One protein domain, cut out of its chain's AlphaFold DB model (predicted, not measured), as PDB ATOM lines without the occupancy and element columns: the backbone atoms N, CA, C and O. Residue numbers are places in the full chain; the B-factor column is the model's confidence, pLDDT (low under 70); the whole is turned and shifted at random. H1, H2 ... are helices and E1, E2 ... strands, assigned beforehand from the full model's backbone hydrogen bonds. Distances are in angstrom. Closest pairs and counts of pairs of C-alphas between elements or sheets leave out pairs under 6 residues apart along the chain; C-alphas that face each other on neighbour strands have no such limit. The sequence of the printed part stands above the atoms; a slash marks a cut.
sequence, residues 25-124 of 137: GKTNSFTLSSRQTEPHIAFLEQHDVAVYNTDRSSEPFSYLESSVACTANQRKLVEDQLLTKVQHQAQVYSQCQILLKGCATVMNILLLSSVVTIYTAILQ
ATOM      1  N   GLY A  25      12.834 -15.308 -20.288       57.50
ATOM      2  CA  GLY A  25      13.614 -14.853 -21.452       57.50
ATOM      3  C   GLY A  25      13.654 -13.335 -21.691       57.50
ATOM      4  O   GLY A  25      14.358 -12.881 -22.584       57.50
ATOM      5  N   LYS A  26      12.888 -12.545 -20.927       59.38
ATOM      6  CA  LYS A  26      12.935 -11.069 -20.946       59.38
ATOM      7  C   LYS A  26      13.480 -10.486 -19.643       59.38
ATOM      8  O   LYS A  26      13.551  -9.266 -19.509       59.38
ATOM      9  N   THR A  27      13.796 -11.337 -18.667       60.47
ATOM     10  CA  THR A  27      14.255 -10.887 -17.359       60.47
ATOM     11  C   THR A  27      15.764 -10.751 -17.390       60.47
ATOM     12  O   THR A  27      16.481 -11.744 -17.427       60.47
ATOM     13  N   ASN A  28      16.234  -9.511 -17.325       59.59
ATOM     14  CA  ASN A  28      17.650  -9.211 -17.186       59.59
ATOM     15  C   ASN A  28      17.936  -8.849 -15.732       59.59
ATOM     16  O   ASN A  28      17.222  -8.034 -15.139       59.59
ATOM     17  N   SER A  29      18.992  -9.423 -15.164       63.16
ATOM     18  CA  SER A  29      19.522  -8.987 -13.879       63.16
ATOM     19  C   SER A  29      20.728  -8.083 -14.118       63.16
ATOM     20  O   SER A  29      21.544  -8.299 -15.014       63.16
ATOM     21  N   PHE A  30      20.830  -7.018 -13.331       60.09
ATOM     22  CA  PHE A  30      21.975  -6.124 -13.380       60.09
ATOM     23  C   PHE A  30      22.361  -5.728 -11.966       60.09
ATOM     24  O   PHE A  30      21.505  -5.546 -11.096       60.09
ATOM     25  N   THR A  31      23.661  -5.584 -11.739       58.47
ATOM     26  CA  THR A  31      24.175  -5.144 -10.444       58.47
ATOM     27  C   THR A  31      24.812  -3.780 -10.608       58.47
ATOM     28  O   THR A  31      25.763  -3.598 -11.359       58.47
ATOM     29  N   LEU A  32      24.294  -2.806  -9.861       56.09
ATOM     30  CA  LEU A  32      24.824  -1.438  -9.829       56.09
ATOM     31  C   LEU A  32      26.096  -1.308  -8.970       56.09
ATOM     32  O   LEU A  32      26.682  -0.234  -8.871       56.09
ATOM     33  N   SER A  33      26.505  -2.400  -8.320       53.50
ATOM     34  CA  SER A  33      27.759  -2.529  -7.578       53.50
ATOM     35  C   SER A  33      28.791  -3.284  -8.415       53.50
ATOM     36  O   SER A  33      28.517  -4.368  -8.914       53.50
ATOM     37  N   SER A  34      30.011  -2.758  -8.495       51.19
ATOM     38  CA  SER A  34      31.147  -3.370  -9.210       51.19
ATOM     39  C   SER A  34      31.644  -4.700  -8.623       51.19
ATOM     40  O   SER A  34      32.559  -5.335  -9.144       51.19
ATOM     41  N   ARG A  35      31.075  -5.136  -7.493       56.53
ATOM     42  CA  ARG A  35      31.430  -6.398  -6.845       56.53
ATOM     43  C   ARG A  35      30.430  -7.478  -7.213       56.53
ATOM     44  O   ARG A  35      29.327  -7.539  -6.671       56.53
ATOM     45  N   GLN A  36      30.875  -8.374  -8.086       56.75
ATOM     46  CA  GLN A  36      30.299  -9.704  -8.192       56.75
ATOM     47  C   GLN A  36      30.400 -10.366  -6.817       56.75
ATOM     48  O   GLN A  36      31.490 -10.530  -6.271       56.75
ATOM     49  N   THR A  37      29.252 -10.647  -6.215       58.59
ATOM     50  CA  THR A  37      29.193 -11.389  -4.959       58.59
ATOM     51  C   THR A  37      28.773 -12.801  -5.340       58.59
ATOM     52  O   THR A  37      27.657 -12.979  -5.814       58.59
ATOM     53  N   GLU A  38      29.666 -13.777  -5.167       58.38
ATOM     54  CA  GLU A  38      29.471 -15.209  -5.479       58.38
ATOM     55  C   GLU A  38      28.056 -15.767  -5.200       58.38
ATOM     56  O   GLU A  38      27.465 -16.360  -6.103       58.38
ATOM     57  N   PRO A  39      27.417 -15.526  -4.031       63.81
ATOM     58  CA  PRO A  39      26.070 -16.051  -3.774       63.81
ATOM     59  C   PRO A  39      24.982 -15.477  -4.698       63.81
ATOM     60  O   PRO A  39      23.940 -16.099  -4.873       63.81
ATOM     61  N   HIS A  40      25.203 -14.302  -5.292       61.94
ATOM     62  CA  HIS A  40      24.266 -13.685  -6.233       61.94
ATOM     63  C   HIS A  40      24.331 -14.342  -7.615       61.94
ATOM     64  O   HIS A  40      23.307 -14.469  -8.275       61.94
ATOM     65  N   ILE A  41      25.515 -14.783  -8.048       63.66
ATOM     66  CA  ILE A  41      25.684 -15.478  -9.333       63.66
ATOM     67  C   ILE A  41      25.037 -16.861  -9.250       63.66
ATOM     68  O   ILE A  41      24.189 -17.176 -10.079       63.66
ATOM     69  N   ALA A  42      25.313 -17.612  -8.179       64.31
ATOM     70  CA  ALA A  42      24.704 -18.922  -7.944       64.31
ATOM     71  C   ALA A  42      23.163 -18.868  -7.891       64.31
ATOM     72  O   ALA A  42      22.483 -19.760  -8.392       64.31
ATOM     73  N   PHE A  43      22.594 -17.797  -7.326       65.75
ATOM     74  CA  PHE A  43      21.149 -17.559  -7.327       65.75
ATOM     75  C   PHE A  43      20.586 -17.347  -8.739       65.75
ATOM     76  O   PHE A  43      19.515 -17.856  -9.070       65.75
ATOM     77  N   LEU A  44      21.276 -16.555  -9.561       64.81
ATOM     78  CA  LEU A  44      20.839 -16.242 -10.922       64.81
ATOM     79  C   LEU A  44      20.923 -17.472 -11.826       64.81
ATOM     80  O   LEU A  44      19.988 -17.721 -12.585       64.81
ATOM     81  N   GLU A  45      21.984 -18.264 -11.682       65.19
ATOM     82  CA  GLU A  45      22.148 -19.554 -12.358       65.19
ATOM     83  C   GLU A  45      21.064 -20.552 -11.933       65.19
ATOM     84  O   GLU A  45      20.458 -21.202 -12.781       65.19
ATOM     85  N   GLN A  46      20.731 -20.615 -10.639       66.00
ATOM     86  CA  GLN A  46      19.649 -21.468 -10.132       66.00
ATOM     87  C   GLN A  46      18.277 -21.118 -10.738       66.00
ATOM     88  O   GLN A  46      17.398 -21.979 -10.823       66.00
ATOM     89  N   HIS A  47      18.078 -19.866 -11.152       61.53
ATOM     90  CA  HIS A  47      16.834 -19.377 -11.745       61.53
ATOM     91  C   HIS A  47      16.903 -19.174 -13.266       61.53
ATOM     92  O   HIS A  47      15.990 -18.559 -13.824       61.53
ATOM     93  N   ASP A  48      17.940 -19.710 -13.920       59.88
ATOM     94  CA  ASP A  48      18.154 -19.661 -15.374       59.88
ATOM     95  C   ASP A  48      18.082 -18.231 -15.948       59.88
ATOM     96  O   ASP A  48      17.564 -17.969 -17.036       59.88
ATOM     97  N   VAL A  49      18.573 -17.253 -15.180       61.53
ATOM     98  CA  VAL A  49      18.675 -15.863 -15.636       61.53
ATOM     99  C   VAL A  49      19.915 -15.747 -16.519       61.53
ATOM    100  O   VAL A  49      21.015 -15.482 -16.043       61.53
ATOM    101  N   ALA A  50      19.720 -15.958 -17.820       56.16
ATOM    102  CA  ALA A  50      20.791 -16.090 -18.810       56.16
ATOM    103  C   ALA A  50      21.633 -14.819 -19.045       56.16
ATOM    104  O   ALA A  50      22.746 -14.910 -19.559       56.16
ATOM    105  N   VAL A  51      21.122 -13.630 -18.698       57.66
ATOM    106  CA  VAL A  51      21.795 -12.351 -18.978       57.66
ATOM    107  C   VAL A  51      21.998 -11.561 -17.688       57.66
ATOM    108  O   VAL A  51      21.062 -10.964 -17.148       57.66
ATOM    109  N   TYR A  52      23.250 -11.542 -17.224       64.00
ATOM    110  CA  TYR A  52      23.691 -10.788 -16.054       64.00
ATOM    111  C   TYR A  52      24.639  -9.657 -16.461       64.00
ATOM    112  O   TYR A  52      25.795  -9.884 -16.825       64.00
ATOM    113  N   ASN A  53      24.154  -8.419 -16.388       64.31
ATOM    114  CA  ASN A  53      24.937  -7.243 -16.758       64.31
ATOM    115  C   ASN A  53      25.689  -6.683 -15.546       64.31
ATOM    116  O   ASN A  53      25.109  -6.413 -14.491       64.31
ATOM    117  N   THR A  54      26.998  -6.497 -15.703       65.25
ATOM    118  CA  THR A  54      27.892  -5.976 -14.660       65.25
ATOM    119  C   THR A  54      28.752  -4.851 -15.214       65.25
ATOM    120  O   THR A  54      28.779  -4.598 -16.412       65.25
ATOM    121  N   ASP A  55      29.524  -4.191 -14.359       62.75
ATOM    122  CA  ASP A  55      30.576  -3.273 -14.801       62.75
ATOM    123  C   ASP A  55      31.655  -3.954 -15.666       62.75
ATOM    124  O   ASP A  55      32.401  -3.277 -16.366       62.75
ATOM    125  N   ARG A  56      31.730  -5.289 -15.655       63.22
ATOM    126  CA  ARG A  56      32.612  -6.075 -16.524       63.22
ATOM    127  C   ARG A  56      31.990  -6.447 -17.868       63.22
ATOM    128  O   ARG A  56      32.709  -6.991 -18.703       63.22
ATOM    129  N   SER A  57      30.697  -6.193 -18.100       69.44
ATOM    130  CA  SER A  57      30.111  -6.462 -19.416       69.44
ATOM    131  C   SER A  57      30.727  -5.527 -20.458       69.44
ATOM    132  O   SER A  57      30.958  -4.343 -20.205       69.44
ATOM    133  N   SER A  58      31.015  -6.048 -21.647       70.12
ATOM    134  CA  SER A  58      31.490  -5.229 -22.767       70.12
ATOM    135  C   SER A  58      30.414  -4.260 -23.255       70.12
ATOM    136  O   SER A  58      30.731  -3.169 -23.726       70.12
ATOM    137  N   GLU A  59      29.145  -4.638 -23.098       74.00
ATOM    138  CA  GLU A  59      27.996  -3.897 -23.601       74.00
ATOM    139  C   GLU A  59      27.196  -3.216 -22.476       74.00
ATOM    140  O   GLU A  59      27.143  -3.734 -21.350       74.00
ATOM    141  N   PRO A  60      26.594  -2.042 -22.755       73.44
ATOM    142  CA  PRO A  60      25.622  -1.404 -21.872       73.44
ATOM    143  C   PRO A  60      24.339  -2.243 -21.796       73.44
ATOM    144  O   PRO A  60      23.965  -2.901 -22.765       73.44
ATOM    145  N   PHE A  61      23.620  -2.183 -20.675       73.56
ATOM    146  CA  PHE A  61      22.361  -2.918 -20.534       73.56
ATOM    147  C   PHE A  61      21.157  -2.042 -20.871       73.56
ATOM    148  O   PHE A  61      21.147  -0.849 -20.584       73.56
ATOM    149  N   SER A  62      20.115  -2.631 -21.449       70.88
ATOM    150  CA  SER A  62      18.874  -1.911 -21.748       70.88
ATOM    151  C   SER A  62      17.896  -1.983 -20.573       70.88
ATOM    152  O   SER A  62      17.512  -3.070 -20.139       70.88
ATOM    153  N   TYR A  63      17.458  -0.824 -20.086       70.38
ATOM    154  CA  TYR A  63      16.429  -0.664 -19.062       70.38
ATOM    155  C   TYR A  63      15.386   0.343 -19.539       70.38
ATOM    156  O   TYR A  63      15.737   1.472 -19.869       70.38
ATOM    157  N   LEU A  64      14.110  -0.059 -19.586       68.56
ATOM    158  CA  LEU A  64      13.018   0.773 -20.124       68.56
ATOM    159  C   LEU A  64      13.373   1.375 -21.497       68.56
ATOM    160  O   LEU A  64      13.248   2.577 -21.709       68.56
ATOM    161  N   GLU A  65      13.908   0.537 -22.392       66.38
ATOM    162  CA  GLU A  65      14.344   0.924 -23.749       66.38
ATOM    163  C   GLU A  65      15.492   1.955 -23.792       66.38
ATOM    164  O   GLU A  65      15.918   2.377 -24.866       66.38
ATOM    165  N   SER A  66      16.053   2.308 -22.633       66.88
ATOM    166  CA  SER A  66      17.207   3.194 -22.489       66.88
ATOM    167  C   SER A  66      18.467   2.384 -22.196       66.88
ATOM    168  O   SER A  66      18.455   1.472 -21.370       66.88
ATOM    169  N   SER A  67      19.574   2.709 -22.865       71.50
ATOM    170  CA  SER A  67      20.865   2.067 -22.599       71.50
ATOM    171  C   SER A  67      21.510   2.672 -21.355       71.50
ATOM    172  O   SER A  67      21.851   3.853 -21.332       71.50
ATOM    173  N   VAL A  68      21.710   1.852 -20.329       72.81
ATOM    174  CA  VAL A  68      22.392   2.214 -19.089       72.81
ATOM    175  C   VAL A  68      23.828   1.706 -19.153       72.81
ATOM    176  O   VAL A  68      24.090   0.513 -19.317       72.81
ATOM    177  N   ALA A  69      24.771   2.633 -19.017       72.81
ATOM    178  CA  ALA A  69      26.198   2.351 -19.062       72.81
ATOM    179  C   ALA A  69      26.835   2.548 -17.680       72.81
ATOM    180  O   ALA A  69      26.795   3.634 -17.100       72.81
ATOM    181  N   CYS A  70      27.470   1.501 -17.162       69.56
ATOM    182  CA  CYS A  70      28.184   1.508 -15.889       69.56
ATOM    183  C   CYS A  70      29.638   1.980 -16.047       69.56
ATOM    184  O   CYS A  70      30.161   2.689 -15.185       69.56
ATOM    185  N   THR A  71      30.303   1.636 -17.157       72.31
ATOM    186  CA  THR A  71      31.715   1.991 -17.404       72.31
ATOM    187  C   THR A  71      31.891   3.128 -18.406       72.31
ATOM    188  O   THR A  71      30.955   3.559 -19.078       72.31
ATOM    189  N   ALA A  72      33.108   3.673 -18.491       76.12
ATOM    190  CA  ALA A  72      33.451   4.680 -19.498       76.12
ATOM    191  C   ALA A  72      33.420   4.106 -20.928       76.12
ATOM    192  O   ALA A  72      33.000   4.796 -21.850       76.12
ATOM    193  N   ASN A  73      33.806   2.836 -21.103       77.06
ATOM    194  CA  ASN A  73      33.788   2.171 -22.408       77.06
ATOM    195  C   ASN A  73      32.355   1.927 -22.892       77.06
ATOM    196  O   ASN A  73      32.035   2.244 -24.032       77.06
ATOM    197  N   GLN A  74      31.474   1.455 -22.003       76.38
ATOM    198  CA  GLN A  74      30.047   1.311 -22.307       76.38
ATOM    199  C   GLN A  74      29.405   2.660 -22.657       76.38
ATOM    200  O   GLN A  74      28.580   2.725 -23.560       76.38
ATOM    201  N   ARG A  75      29.803   3.750 -21.981       76.69
ATOM    202  CA  ARG A  75      29.315   5.104 -22.293       76.69
ATOM    203  C   ARG A  75      29.704   5.545 -23.697       76.69
ATOM    204  O   ARG A  75      28.823   5.944 -24.445       76.69
ATOM    205  N   LYS A  76      30.979   5.394 -24.070       81.81
ATOM    206  CA  LYS A  76      31.437   5.676 -25.439       81.81
ATOM    207  C   LYS A  76      30.653   4.876 -26.476       81.81
ATOM    208  O   LYS A  76      30.223   5.430 -27.473       81.81
ATOM    209  N   LEU A  77      30.396   3.600 -26.196       83.19
ATOM    210  CA  LEU A  77      29.617   2.738 -27.085       83.19
ATOM    211  C   LEU A  77      28.180   3.264 -27.270       83.19
ATOM    212  O   LEU A  77      27.694   3.335 -28.397       83.19
ATOM    213  N   VAL A  78      27.509   3.689 -26.193       80.69
ATOM    214  CA  VAL A  78      26.177   4.319 -26.278       80.69
ATOM    215  C   VAL A  78      26.228   5.638 -27.057       80.69
ATOM    216  O   VAL A  78      25.351   5.881 -27.885       80.69
ATOM    217  N   GLU A  79      27.240   6.473 -26.817       82.75
ATOM    218  CA  GLU A  79      27.448   7.740 -27.533       82.75
ATOM    219  C   GLU A  79      27.632   7.508 -29.041       82.75
ATOM    220  O   GLU A  79      26.933   8.133 -29.841       82.75
ATOM    221  N   ASP A  80      28.478   6.553 -29.434       85.44
ATOM    222  CA  ASP A  80      28.727   6.194 -30.835       85.44
ATOM    223  C   ASP A  80      27.458   5.658 -31.520       85.44
ATOM    224  O   ASP A  80      27.148   6.022 -32.660       85.44
ATOM    225  N   GLN A  81      26.668   4.837 -30.819       85.12
ATOM    226  CA  GLN A  81      25.382   4.344 -31.323       85.12
ATOM    227  C   GLN A  81      24.373   5.481 -31.534       85.12
ATOM    228  O   GLN A  81      23.652   5.491 -32.536       85.12
ATOM    229  N   LEU A  82      24.308   6.440 -30.608       81.81
ATOM    230  CA  LEU A  82      23.435   7.610 -30.718       81.81
ATOM    231  C   LEU A  82      23.862   8.518 -31.872       81.81
ATOM    232  O   LEU A  82      23.018   8.909 -32.676       81.81
ATOM    233  N   LEU A  83      25.160   8.791 -32.004       85.00
ATOM    234  CA  LEU A  83      25.712   9.564 -33.116       85.00
ATOM    235  C   LEU A  83      25.390   8.915 -34.461       85.00
ATOM    236  O   LEU A  83      24.907   9.592 -35.366       85.00
ATOM    237  N   THR A  84      25.571   7.598 -34.569       87.62
ATOM    238  CA  THR A  84      25.247   6.844 -35.787       87.62
ATOM    239  C   THR A  84      23.760   6.955 -36.139       87.62
ATOM    240  O   THR A  84      23.411   7.188 -37.297       87.62
ATOM    241  N   LYS A  85      22.861   6.859 -35.148       84.81
ATOM    242  CA  LYS A  85      21.413   7.037 -35.358       84.81
ATOM    243  C   LYS A  85      21.075   8.442 -35.847       84.81
ATOM    244  O   LYS A  85      20.321   8.574 -36.809       84.81
ATOM    245  N   VAL A  86      21.647   9.474 -35.226       82.50
ATOM    246  CA  VAL A  86      21.433  10.874 -35.626       82.50
ATOM    247  C   VAL A  86      21.937  11.115 -37.045       82.50
ATOM    248  O   VAL A  86      21.228  11.725 -37.841       82.50
ATOM    249  N   GLN A  87      23.125  10.613 -37.390       85.62
ATOM    250  CA  GLN A  87      23.682  10.719 -38.741       85.62
ATOM    251  C   GLN A  87      22.780  10.047 -39.776       85.62
ATOM    252  O   GLN A  87      22.461  10.652 -40.798       85.62
ATOM    253  N   HIS A  88      22.320   8.827 -39.491       86.19
ATOM    254  CA  HIS A  88      21.428   8.102 -40.386       86.19
ATOM    255  C   HIS A  88      20.098   8.838 -40.584       86.19
ATOM    256  O   HIS A  88      19.650   9.020 -41.715       86.19
ATOM    257  N   GLN A  89      19.488   9.324 -39.501       81.44
ATOM    258  CA  GLN A  89      18.258  10.108 -39.578       81.44
ATOM    259  C   GLN A  89      18.475  11.403 -40.363       81.44
ATOM    260  O   GLN A  89      17.701  11.697 -41.268       81.44
ATOM    261  N   ALA A  90      19.548  12.147 -40.090       80.19
ATOM    262  CA  ALA A  90      19.889  13.356 -40.834       80.19
ATOM    263  C   ALA A  90      20.054  13.076 -42.336       80.19
ATOM    264  O   ALA A  90      19.538  13.833 -43.158       80.19
ATOM    265  N   GLN A  91      20.696  11.963 -42.701       83.88
ATOM    266  CA  GLN A  91      20.825  11.534 -44.092       83.88
ATOM    267  C   GLN A  91      19.458  11.233 -44.721       83.88
ATOM    268  O   GLN A  91      19.171  11.738 -45.805       83.88
ATOM    269  N   VAL A  92      18.588  10.481 -44.044       83.88
ATOM    270  CA  VAL A  92      17.231  10.178 -44.533       83.88
ATOM    271  C   VAL A  92      16.427  11.463 -44.742       83.88
ATOM    272  O   VAL A  92      15.838  11.662 -45.800       83.88
ATOM    273  N   TYR A  93      16.450  12.384 -43.778       76.56
ATOM    274  CA  TYR A  93      15.715  13.644 -43.894       76.56
ATOM    275  C   TYR A  93      16.300  14.588 -44.944       76.56
ATOM    276  O   TYR A  93      15.541  15.332 -45.559       76.56
ATOM    277  N   SER A  94      17.608  14.531 -45.206       75.81
ATOM    278  CA  SER A  94      18.229  15.294 -46.298       75.81
ATOM    279  C   SER A  94      17.756  14.851 -47.688       75.81
ATOM    280  O   SER A  94      17.791  15.644 -48.625       75.81
ATOM    281  N   GLN A  95      17.292  13.604 -47.823       80.19
ATOM    282  CA  GLN A  95      16.769  13.054 -49.076       80.19
ATOM    283  C   GLN A  95      15.289  13.393 -49.303       80.19
ATOM    284  O   GLN A  95      14.800  13.306 -50.430       80.19
ATOM    285  N   CYS A  96      14.563  13.796 -48.260       74.81
ATOM    286  CA  CYS A  96      13.165  14.189 -48.372       74.81
ATOM    287  C   CYS A  96      13.046  15.596 -48.986       74.81
ATOM    288  O   CYS A  96      13.688  16.539 -48.527       74.81
ATOM    289  N   GLN A  97      12.174  15.771 -49.987       70.19
ATOM    290  CA  GLN A  97      11.862  17.077 -50.595       70.19
ATOM    291  C   GLN A  97      10.983  17.945 -49.675       70.19
ATOM    292  O   GLN A  97       9.834  18.258 -49.978       70.19
ATOM    293  N   ILE A  98      11.506  18.310 -48.510       73.88
ATOM    294  CA  ILE A  98      10.848  19.199 -47.549       73.88
ATOM    295  C   ILE A  98      11.400  20.613 -47.774       73.88
ATOM    296  O   ILE A  98      12.564  20.785 -48.137       73.88
ATOM    297  N   LEU A  99      10.591  21.655 -47.540       75.75
ATOM    298  CA  LEU A  99      11.124  23.018 -47.474       75.75
ATOM    299  C   LEU A  99      12.278  23.077 -46.459       75.75
ATOM    300  O   LEU A  99      12.178  22.507 -45.373       75.75
ATOM    301  N   LEU A 100      13.322  23.849 -46.772       74.31
ATOM    302  CA  LEU A 100      14.532  24.002 -45.949       74.31
ATOM    303  C   LEU A 100      14.223  24.288 -44.464       74.31
ATOM    304  O   LEU A 100      14.878  23.764 -43.565       74.31
ATOM    305  N   LYS A 101      13.168  25.073 -44.206       77.06
ATOM    306  CA  LYS A 101      12.681  25.386 -42.856       77.06
ATOM    307  C   LYS A 101      12.140  24.150 -42.124       77.06
ATOM    308  O   LYS A 101      12.411  23.991 -40.941       77.06
ATOM    309  N   GLY A 102      11.427  23.266 -42.823       75.19
ATOM    310  CA  GLY A 102      10.941  21.994 -42.285       75.19
ATOM    311  C   GLY A 102      12.079  21.018 -41.986       75.19
ATOM    312  O   GLY A 102      12.085  20.425 -40.911       75.19
ATOM    313  N   CYS A 103      13.091  20.932 -42.859       74.69
ATOM    314  CA  CYS A 103      14.308  20.158 -42.580       74.69
ATOM    315  C   CYS A 103      15.014  20.648 -41.311       74.69
ATOM    316  O   CYS A 103      15.351  19.841 -40.447       74.69
ATOM    317  N   ALA A 104      15.183  21.965 -41.154       78.25
ATOM    318  CA  ALA A 104      15.808  22.544 -39.967       78.25
ATOM    319  C   ALA A 104      15.001  22.267 -38.685       78.25
ATOM    320  O   ALA A 104      15.577  21.923 -37.656       78.25
ATOM    321  N   THR A 105      13.668  22.368 -38.736       83.12
ATOM    322  CA  THR A 105      12.805  22.049 -37.588       83.12
ATOM    323  C   THR A 105      12.903  20.577 -37.195       83.12
ATOM    324  O   THR A 105      13.086  20.281 -36.017       83.12
ATOM    325  N   VAL A 106      12.832  19.658 -38.160       80.00
ATOM    326  CA  VAL A 106      12.944  18.215 -37.900       80.00
ATOM    327  C   VAL A 106      14.320  17.876 -37.332       80.00
ATOM    328  O   VAL A 106      14.410  17.199 -36.313       80.00
ATOM    329  N   MET A 107      15.390  18.411 -37.918       80.25
ATOM    330  CA  MET A 107      16.750  18.172 -37.441       80.25
ATOM    331  C   MET A 107      16.971  18.726 -36.029       80.25
ATOM    332  O   MET A 107      17.559  18.041 -35.196       80.25
ATOM    333  N   ASN A 108      16.419  19.900 -35.710       82.56
ATOM    334  CA  ASN A 108      16.456  20.453 -34.355       82.56
ATOM    335  C   ASN A 108      15.705  19.581 -33.343       82.56
ATOM    336  O   ASN A 108      16.197  19.388 -32.235       82.56
ATOM    337  N   ILE A 109      14.545  19.028 -33.710       85.81
ATOM    338  CA  ILE A 109      13.781  18.124 -32.837       85.81
ATOM    339  C   ILE A 109      14.564  16.828 -32.584       85.81
ATOM    340  O   ILE A 109      14.645  16.378 -31.444       85.81
ATOM    341  N   LEU A 110      15.184  16.253 -33.617       79.62
ATOM    342  CA  LEU A 110      15.982  15.028 -33.495       79.62
ATOM    343  C   LEU A 110      17.242  15.241 -32.657       79.62
ATOM    344  O   LEU A 110      17.546  14.425 -31.785       79.62
ATOM    345  N   LEU A 111      17.953  16.348 -32.884       81.19
ATOM    346  CA  LEU A 111      19.122  16.722 -32.091       81.19
ATOM    347  C   LEU A 111      18.732  16.962 -30.636       81.19
ATOM    348  O   LEU A 111      19.373  16.415 -29.743       81.19
ATOM    349  N   LEU A 112      17.655  17.709 -30.385       82.06
ATOM    350  CA  LEU A 112      17.186  17.978 -29.029       82.06
ATOM    351  C   LEU A 112      16.762  16.689 -28.318       82.06
ATOM    352  O   LEU A 112      17.167  16.466 -27.181       82.06
ATOM    353  N   SER A 113      16.017  15.808 -28.990       81.81
ATOM    354  CA  SER A 113      15.630  14.508 -28.435       81.81
ATOM    355  C   SER A 113      16.855  13.658 -28.096       81.81
ATOM    356  O   SER A 113      16.909  13.079 -27.017       81.81
ATOM    357  N   SER A 114      17.858  13.626 -28.975       76.06
ATOM    358  CA  SER A 114      19.090  12.858 -28.766       76.06
ATOM    359  C   SER A 114      19.931  13.419 -27.618       76.06
ATOM    360  O   SER A 114      20.432  12.663 -26.791       76.06
ATOM    361  N   VAL A 115      20.040  14.747 -27.515       77.94
ATOM    362  CA  VAL A 115      20.728  15.430 -26.410       77.94
ATOM    363  C   VAL A 115      20.022  15.167 -25.085       77.94
ATOM    364  O   VAL A 115      20.694  14.899 -24.096       77.94
ATOM    365  N   VAL A 116      18.689  15.179 -25.049       77.75
ATOM    366  CA  VAL A 116      17.923  14.831 -23.843       77.75
ATOM    367  C   VAL A 116      18.165  13.372 -23.446       77.75
ATOM    368  O   VAL A 116      18.376  13.095 -22.266       77.75
ATOM    369  N   THR A 117      18.214  12.438 -24.399       70.88
ATOM    370  CA  THR A 117      18.545  11.028 -24.122       70.88
ATOM    371  C   THR A 117      19.971  10.867 -23.589       70.88
ATOM    372  O   THR A 117      20.182  10.165 -22.606       70.88
ATOM    373  N   ILE A 118      20.953  11.555 -24.173       68.38
ATOM    374  CA  ILE A 118      22.341  11.538 -23.685       68.38
ATOM    375  C   ILE A 118      22.420  12.156 -22.288       68.38
ATOM    376  O   ILE A 118      23.015  11.584 -21.381       68.38
ATOM    377  N   TYR A 119      21.786  13.307 -22.084       68.62
ATOM    378  CA  TYR A 119      21.794  14.010 -20.810       68.62
ATOM    379  C   TYR A 119      21.135  13.182 -19.705       68.62
ATOM    380  O   TYR A 119      21.668  13.103 -18.603       68.62
ATOM    381  N   THR A 120      20.026  12.501 -20.000       65.44
ATOM    382  CA  THR A 120      19.379  11.575 -19.060       65.44
ATOM    383  C   THR A 120      20.219  10.327 -18.812       65.44
ATOM    384  O   THR A 120      20.360   9.949 -17.656       65.44
ATOM    385  N   ALA A 121      20.865   9.748 -19.827       62.22
ATOM    386  CA  ALA A 121      21.791   8.626 -19.652       62.22
ATOM    387  C   ALA A 121      23.036   9.001 -18.819       62.22
ATOM    388  O   ALA A 121      23.526   8.195 -18.031       62.22
ATOM    389  N   ILE A 122      23.535  10.238 -18.943       60.38
ATOM    390  CA  ILE A 122      24.680  10.759 -18.174       60.38
ATOM    391  C   ILE A 122      24.273  11.146 -16.744       60.38
ATOM    392  O   ILE A 122      25.016  10.877 -15.796       60.38
ATOM    393  N   LEU A 123      23.109  11.783 -16.571       54.50
ATOM    394  CA  LEU A 123      22.569  12.167 -15.262       54.50
ATOM    395  C   LEU A 123      22.063  10.976 -14.461       54.50
ATOM    396  O   LEU A 123      22.168  10.995 -13.235       54.50
ATOM    397  N   GLN A 124      21.602   9.916 -15.125       56.94
ATOM    398  CA  GLN A 124      21.460   8.588 -14.540       56.94
ATOM    399  C   GLN A 124      22.847   7.971 -14.289       56.94
ATOM    400  O   GLN A 124      23.120   6.819 -14.620       56.94
TER     401      GLN A 124
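What this domain is: This is residues 25 to 124 of the 137 residues of an uncharacterized protein of Rhizopus azygosporus (UniProt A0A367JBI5). Residues 25 to 60, with the short helix H1, make a loose loop at one end of a long rod; the small two-strand hairpin E1 and E2 follows, and then the long helical hairpin H2 and H3 makes most of the rod's length. The strand hairpin sits at the end of the helical hairpin where H2 begins and H3 ends, and H1 is far out on the other side of it. The printed part has 100 residues with three named helices and two named strands, in the order H1, E1, E2, H2, H3; the sheet, E1 - E2, is antiparallel and the class is mostly helix. The whole is loose, with a radius of gyration of the C-alphas of 18.3 A, and spans 60 by 26 by 18 A.

Where its parts are: Begin at Gly 25; residues 25 to 37 hold no named element. Find C-alpha 38 at (29.471, -15.209, -5.479), where H1, residues 38 to 46, begins and runs 12.5 A. Residues 47 to 60 again hold no named element. Then come E1, residues 61 to 63, and E2, residues 66 to 68. Look for C-alpha 72 at (33.451, 4.680, -19.498): from there H2, residues 72 to 95, runs 35.0 A. H3, residues 100 to 123, runs 33.9 A and ends with C-alpha 123 at (22.569, 12.167, -15.262).

How they stand to each other: Before and after H1, look at residues 29 to 30 and 52 to 53, a short parallel pairing outside the named strands. H1 is apart from E2, H2 and H3. E1 and E2 form a hairpin, antiparallel at 133 degrees; there N 63 and O 66 are 2.8 A apart and N 61 and O 68 are 3.1 A apart, within hydrogen-bond range. From E2 to H2, the closest C-alphas are those of Ser 67 and Val 78, 6.8 A apart. From E2 to H3, they are those of Val 68 and Ala 121, 6.5 A apart. E1 is apart from H2 and H3. H2 and H3 form a helical hairpin: they touch, closest at the C-alphas of Ala 90 and Met 107, 6.7 A apart, and run opposite ways at a shallow tilt of 11 degrees. In H1, H2 and H3 every O i to N i+4 pair is within hydrogen-bond range.

The domain as a whole: The two C-alphas farthest apart are those of Pro 39 and Leu 99, 60.5 A. The printed part has no cut. The link from H1 to E1, 14 residues, is long; those from E1 to E2, E2 to H2 and H2 to H3 are tight. Mean pLDDT of the printed part is 71.1, and the model's confidence is under 70 in residues 25 to 57, 64 to 66, 70 and 118 to 124.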